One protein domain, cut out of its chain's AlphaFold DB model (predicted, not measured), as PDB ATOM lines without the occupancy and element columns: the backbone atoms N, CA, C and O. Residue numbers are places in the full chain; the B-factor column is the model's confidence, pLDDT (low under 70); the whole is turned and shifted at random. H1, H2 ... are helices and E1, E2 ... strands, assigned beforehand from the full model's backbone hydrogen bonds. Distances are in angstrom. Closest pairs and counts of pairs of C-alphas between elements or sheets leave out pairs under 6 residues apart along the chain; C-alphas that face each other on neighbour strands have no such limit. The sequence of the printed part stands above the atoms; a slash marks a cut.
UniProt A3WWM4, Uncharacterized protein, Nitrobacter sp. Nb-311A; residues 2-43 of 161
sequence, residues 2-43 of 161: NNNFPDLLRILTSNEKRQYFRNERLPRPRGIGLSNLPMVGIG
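AT A GLANCE: This is residues 2 to 43 of the 161 residues of an uncharacterized protein of Nitrobacter sp. Nb-311A (UniProt A3WWM4). This piece has little regular structure: a tiny ribbon of two short strands, E1 and E2, with one helix, H1, set off past the end of E1, and a long loop, residues 24 to 39, running from the helix back to E2. Residues 2 to 8 form a tail at the far end from H1. The printed part has 42 residues, with E1, H1 and E2 in that order and E1 and E2 antiparallel. The class is mixed, with 16 residues in named elements. The whole is loose, with a radius of gyration of the C-alphas of 12.0 A, and elongated, spanning 36 by 20 by 13 A.

IN THESE COORDINATES: E1 is residues 9 to 11, from C-alpha 9 at (164.810, 116.869, 103.682). E2 is residues 40 to 42, ending at C-alpha 42 at (162.098, 119.299, 100.239). H1 is residues 14 to 23, 14.3 A long.

HOW THE PARTS SIT: E1 and E2 are antiparallel neighbours at 148 degrees. N 41 and O 10, 2.7 A apart, are within hydrogen-bond range. In H1 every O i to N i+4 pair is within that range.

THE WHOLE: The C-alphas of Asn 2 and Arg 25, the two farthest apart, are 36.1 A apart. The printed part has no cut. The link from E1 to H1 is tight; that from H1 to E2 is long. Residues 2 to 7 have pLDDT under 70.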
ATOM      1  N   ASN A   2     177.168 115.462 109.648       45.81
ATOM      2  CA  ASN A   2     176.238 116.407 110.267       45.81
ATOM      3  C   ASN A   2     175.337 116.976 109.170       45.81
ATOM      4  O   ASN A   2     175.834 117.467 108.158       45.81
ATOM      5  N   ASN A   3     174.022 116.847 109.347       48.19
ATOM      6  CA  ASN A   3     173.050 117.460 108.457       48.19
ATOM      7  C   ASN A   3     172.911 118.938 108.849       48.19
ATOM      8  O   ASN A   3     172.418 119.238 109.931       48.19
ATOM      9  N   ASN A   4     173.359 119.848 107.982       64.19
ATOM     10  CA  ASN A   4     173.293 121.293 108.233       64.19
ATOM     11  C   ASN A   4     171.857 121.845 108.184       64.19
ATOM     12  O   ASN A   4     171.631 122.970 108.616       64.19
ATOM     13  N   PHE A   5     170.896 121.066 107.673       65.38
ATOM     14  CA  PHE A   5     169.491 121.451 107.584       65.38
ATOM     15  C   PHE A   5     168.592 120.240 107.896       65.38
ATOM     16  O   PHE A   5     168.094 119.584 106.974       65.38
ATOM     17  N   PRO A   6     168.405 119.895 109.185       64.38
ATOM     18  CA  PRO A   6     167.656 118.706 109.604       64.38
ATOM     19  C   PRO A   6     166.215 118.669 109.077       64.38
ATOM     20  O   PRO A   6     165.738 117.592 108.734       64.38
ATOM     21  N   ASP A   7     165.579 119.831 108.903       69.69
ATOM     22  CA  ASP A   7     164.181 119.940 108.463       69.69
ATOM     23  C   ASP A   7     164.013 120.131 106.946       69.69
ATOM     24  O   ASP A   7     162.894 120.149 106.434       69.69
ATOM     25  N   LEU A   8     165.112 120.274 106.195       71.75
ATOM     26  CA  LEU A   8     165.046 120.539 104.754       71.75
ATOM     27  C   LEU A   8     164.605 119.311 103.963       71.75
ATOM     28  O   LEU A   8     163.900 119.447 102.968       71.75
ATOM     29  N   LEU A   9     165.051 118.125 104.380       76.19
ATOM     30  CA  LEU A   9     164.810 116.869 103.682       76.19
ATOM     31  C   LEU A   9     163.949 115.960 104.547       76.19
ATOM     32  O   LEU A   9     164.397 115.454 105.574       76.19
ATOM     33  N   ARG A  10     162.727 115.691 104.090       81.50
ATOM     34  CA  ARG A  10     161.811 114.767 104.756       81.50
ATOM     35  C   ARG A  10     161.468 113.609 103.839       81.50
ATOM     36  O   ARG A  10     160.946 113.802 102.747       81.50
ATOM     37  N   ILE A  11     161.716 112.382 104.284       81.44
ATOM     38  CA  ILE A  11     161.296 111.193 103.534       81.44
ATOM     39  C   ILE A  11     159.765 111.184 103.458       81.44
ATOM     40  O   ILE A  11     159.089 111.273 104.483       81.44
ATOM     41  N   LEU A  12     159.217 111.079 102.245       83.38
ATOM     42  CA  LEU A  12     157.769 111.040 102.061       83.38
ATOM     43  C   LEU A  12     157.204 109.695 102.522       83.38
ATOM     44  O   LEU A  12     157.757 108.627 102.236       83.38
ATOM     45  N   THR A  13     156.049 109.737 103.171       86.25
ATOM     46  CA  THR A  13     155.272 108.539 103.497       86.25
ATOM     47  C   THR A  13     154.622 107.952 102.240       86.25
ATOM     48  O   THR A  13     154.447 108.622 101.220       86.25
ATOM     49  N   SER A  14     154.202 106.686 102.291       85.19
ATOM     50  CA  SER A  14     153.503 106.043 101.168       85.19
ATOM     51  C   SER A  14     152.213 106.765 100.755       85.19
ATOM     52  O   SER A  14     151.864 106.743  99.573       85.19
ATOM     53  N   ASN A  15     151.520 107.414 101.696       86.06
ATOM     54  CA  ASN A  15     150.302 108.177 101.420       86.06
ATOM     55  C   ASN A  15     150.606 109.493 100.701       86.06
ATOM     56  O   ASN A  15     149.944 109.805  99.717       86.06
ATOM     57  N   GLU A  16     151.651 110.204 101.117       85.31
ATOM     58  CA  GLU A  16     152.091 111.441 100.460       85.31
ATOM     59  C   GLU A  16     152.614 111.168  99.054       85.31
ATOM     60  O   GLU A  16     152.243 111.865  98.115       85.31
ATOM     61  N   LYS A  17     153.379 110.083  98.870       88.00
ATOM     62  CA  LYS A  17     153.760 109.607  97.533       88.00
ATOM     63  C   LYS A  17     152.509 109.329  96.697       88.00
ATOM     64  O   LYS A  17     152.393 109.801  95.573       88.00
ATOM     65  N   ARG A  18     151.525 108.604  97.243       84.81
ATOM     66  CA  ARG A  18     150.267 108.302  96.539       84.81
ATOM     67  C   ARG A  18     149.506 109.568  96.134       84.81
ATOM     68  O   ARG A  18     148.960 109.596  95.032       84.81
ATOM     69  N   GLN A  19     149.454 110.566  97.012       86.06
ATOM     70  CA  GLN A  19     148.809 111.850  96.758       86.06
ATOM     71  C   GLN A  19     149.560 112.648  95.689       86.06
ATOM     72  O   GLN A  19     148.926 113.106  94.747       86.06
ATOM     73  N   TYR A  20     150.891 112.711  95.761       84.38
ATOM     74  CA  TYR A  20     151.739 113.348  94.751       84.38
ATOM     75  C   TYR A  20     151.496 112.764  93.353       84.38
ATOM     76  O   TYR A  20     151.131 113.489  92.439       84.38
ATOM     77  N   PHE A  21     151.564 111.435  93.193       85.25
ATOM     78  CA  PHE A  21     151.285 110.790  91.900       85.25
ATOM     79  C   PHE A  21     149.862 111.070  91.381       85.25
ATOM     80  O   PHE A  21     149.655 111.115  90.171       85.25
ATOM     81  N   ARG A  22     148.875 111.243  92.273       85.88
ATOM     82  CA  ARG A  22     147.494 111.569  91.887       85.88
ATOM     83  C   ARG A  22     147.362 113.026  91.437       85.88
ATOM     84  O   ARG A  22     146.754 113.261  90.398       85.88
ATOM     85  N   ASN A  23     147.913 113.962  92.205       85.38
ATOM     86  CA  ASN A  23     147.845 115.396  91.926       85.38
ATOM     87  C   ASN A  23     148.601 115.742  90.639       85.38
ATOM     88  O   ASN A  23     148.041 116.380  89.756       85.38
ATOM     89  N   GLU A  24     149.811 115.201  90.492       78.69
ATOM     90  CA  GLU A  24     150.678 115.416  89.328       78.69
ATOM     91  C   GLU A  24     150.296 114.555  88.113       78.69
ATOM     92  O   GLU A  24     150.959 114.591  87.080       78.69
ATOM     93  N   ARG A  25     149.243 113.730  88.229       81.56
ATOM     94  CA  ARG A  25     148.774 112.802  87.180       81.56
ATOM     95  C   ARG A  25     149.894 111.913  86.615       81.56
ATOM     96  O   ARG A  25     149.872 111.527  85.445       81.56
ATOM     97  N   LEU A  26     150.868 111.560  87.452       80.12
ATOM     98  CA  LEU A  26     152.023 110.766  87.052       80.12
ATOM     99  C   LEU A  26     151.671 109.269  87.016       80.12
ATOM    100  O   LEU A  26     150.991 108.761  87.919       80.12
ATOM    101  N   PRO A  27     152.161 108.511  86.018       77.75
ATOM    102  CA  PRO A  27     151.984 107.068  85.985       77.75
ATOM    103  C   PRO A  27     152.800 106.408  87.100       77.75
ATOM    104  O   PRO A  27     153.953 106.760  87.349       77.75
ATOM    105  N   ARG A  28     152.220 105.405  87.767       79.00
ATOM    106  CA  ARG A  28     152.963 104.639  88.773       79.00
ATOM    107  C   ARG A  28     153.999 103.736  88.095       79.00
ATOM    108  O   ARG A  28     153.643 103.034  87.144       79.00
ATOM    109  N   PRO A  29     155.242 103.686  88.600       77.38
ATOM    110  CA  PRO A  29     156.231 102.735  88.113       77.38
ATOM    111  C   PRO A  29     155.740 101.298  88.337       77.38
ATOM    112  O   PRO A  29     155.268 100.941  89.420       77.38
ATOM    113  N   ARG A  30     155.804 100.477  87.284       78.81
ATOM    114  CA  ARG A  30     155.343  99.082  87.314       78.81
ATOM    115  C   ARG A  30     156.313  98.229  88.134       78.81
ATOM    116  O   ARG A  30     157.521  98.401  88.034       78.81
ATOM    117  N   GLY A  31     155.779  97.306  88.932       82.62
ATOM    118  CA  GLY A  31     156.578  96.338  89.695       82.62
ATOM    119  C   GLY A  31     157.235  96.868  90.977       82.62
ATOM    120  O   GLY A  31     157.882  96.092  91.671       82.62
ATOM    121  N   ILE A  32     157.056  98.146  91.334       81.94
ATOM    122  CA  ILE A  32     157.630  98.739  92.554       81.94
ATOM    123  C   ILE A  32     156.506  99.295  93.435       81.94
ATOM    124  O   ILE A  32     155.703 100.124  93.004       81.94
ATOM    125  N   GLY A  33     156.442  98.851  94.693       81.00
ATOM    126  CA  GLY A  33     155.526  99.417  95.686       81.00
ATOM    127  C   GLY A  33     155.905 100.857  96.048       81.00
ATOM    128  O   GLY A  33     157.084 101.180  96.159       81.00
ATOM    129  N   LEU A  34     154.920 101.732  96.293       79.94
ATOM    130  CA  LEU A  34     155.169 103.142  96.657       79.94
ATOM    131  C   LEU A  34     156.033 103.299  97.925       79.94
ATOM    132  O   LEU A  34     156.730 104.300  98.074       79.94
ATOM    133  N   SER A  35     156.005 102.323  98.836       77.81
ATOM    134  CA  SER A  35     156.904 102.256  99.998       77.81
ATOM    135  C   SER A  35     158.379 102.244  99.594       77.81
ATOM    136  O   SER A  35     159.190 102.884 100.252       77.81
ATOM    137  N   ASN A  36     158.697 101.598  98.471       79.44
ATOM    138  CA  ASN A  36     160.060 101.350  98.010       79.44
ATOM    139  C   ASN A  36     160.571 102.446  97.065       79.44
ATOM    140  O   ASN A  36     161.717 102.391  96.632       79.44
ATOM    141  N   LEU A  37     159.743 103.444  96.733       81.12
ATOM    142  CA  LEU A  37     160.191 104.588  95.945       81.12
ATOM    143  C   LEU A  37     161.007 105.547  96.821       81.12
ATOM    144  O   LEU A  37     160.464 106.045  97.815       81.12
ATOM    145  N   PRO A  38     162.267 105.854  96.468       77.50
ATOM    146  CA  PRO A  38     163.080 106.810  97.205       77.50
ATOM    147  C   PRO A  38     162.635 108.234  96.848       77.50
ATOM    148  O   PRO A  38     163.179 108.865  95.949       77.50
ATOM    149  N   MET A  39     161.599 108.728  97.531       80.44
ATOM    150  CA  MET A  39     161.115 110.101  97.375       80.44
ATOM    151  C   MET A  39     161.275 110.871  98.677       80.44
ATOM    152  O   MET A  39     160.883 110.400  99.748       80.44
ATOM    153  N   VAL A  40     161.813 112.074  98.547       78.75
ATOM    154  CA  VAL A  40     162.056 113.010  99.638       78.75
ATOM    155  C   VAL A  40     161.328 114.300  99.287       78.75
ATOM    156  O   VAL A  40     161.440 114.792  98.166       78.75
ATOM    157  N   GLY A  41     160.541 114.807 100.226       74.88
ATOM    158  CA  GLY A  41     159.991 116.148 100.181       74.88
ATOM    159  C   GLY A  41     161.066 117.122 100.629       74.88
ATOM    160  O   GLY A  41     161.745 116.884 101.629       74.88
ATOM    161  N   ILE A  42     161.219 118.199  99.873       74.06
ATOM    162  CA  ILE A  42     162.098 119.299 100.239       74.06
ATOM    163  C   ILE A  42     161.211 120.416 100.787       74.06
ATOM    164  O   ILE A  42     160.167 120.688 100.192       74.06
ATOM    165  N   GLY A  43     161.591 121.037 101.909       72.94
ATOM    166  CA  GLY A  43     160.923 122.246 102.403       72.94
ATOM    167  C   GLY A  43     160.877 123.295 101.290       72.94
ATOM    168  O   GLY A  43     161.925 123.792 100.875       72.94
TER     169      GLY A  43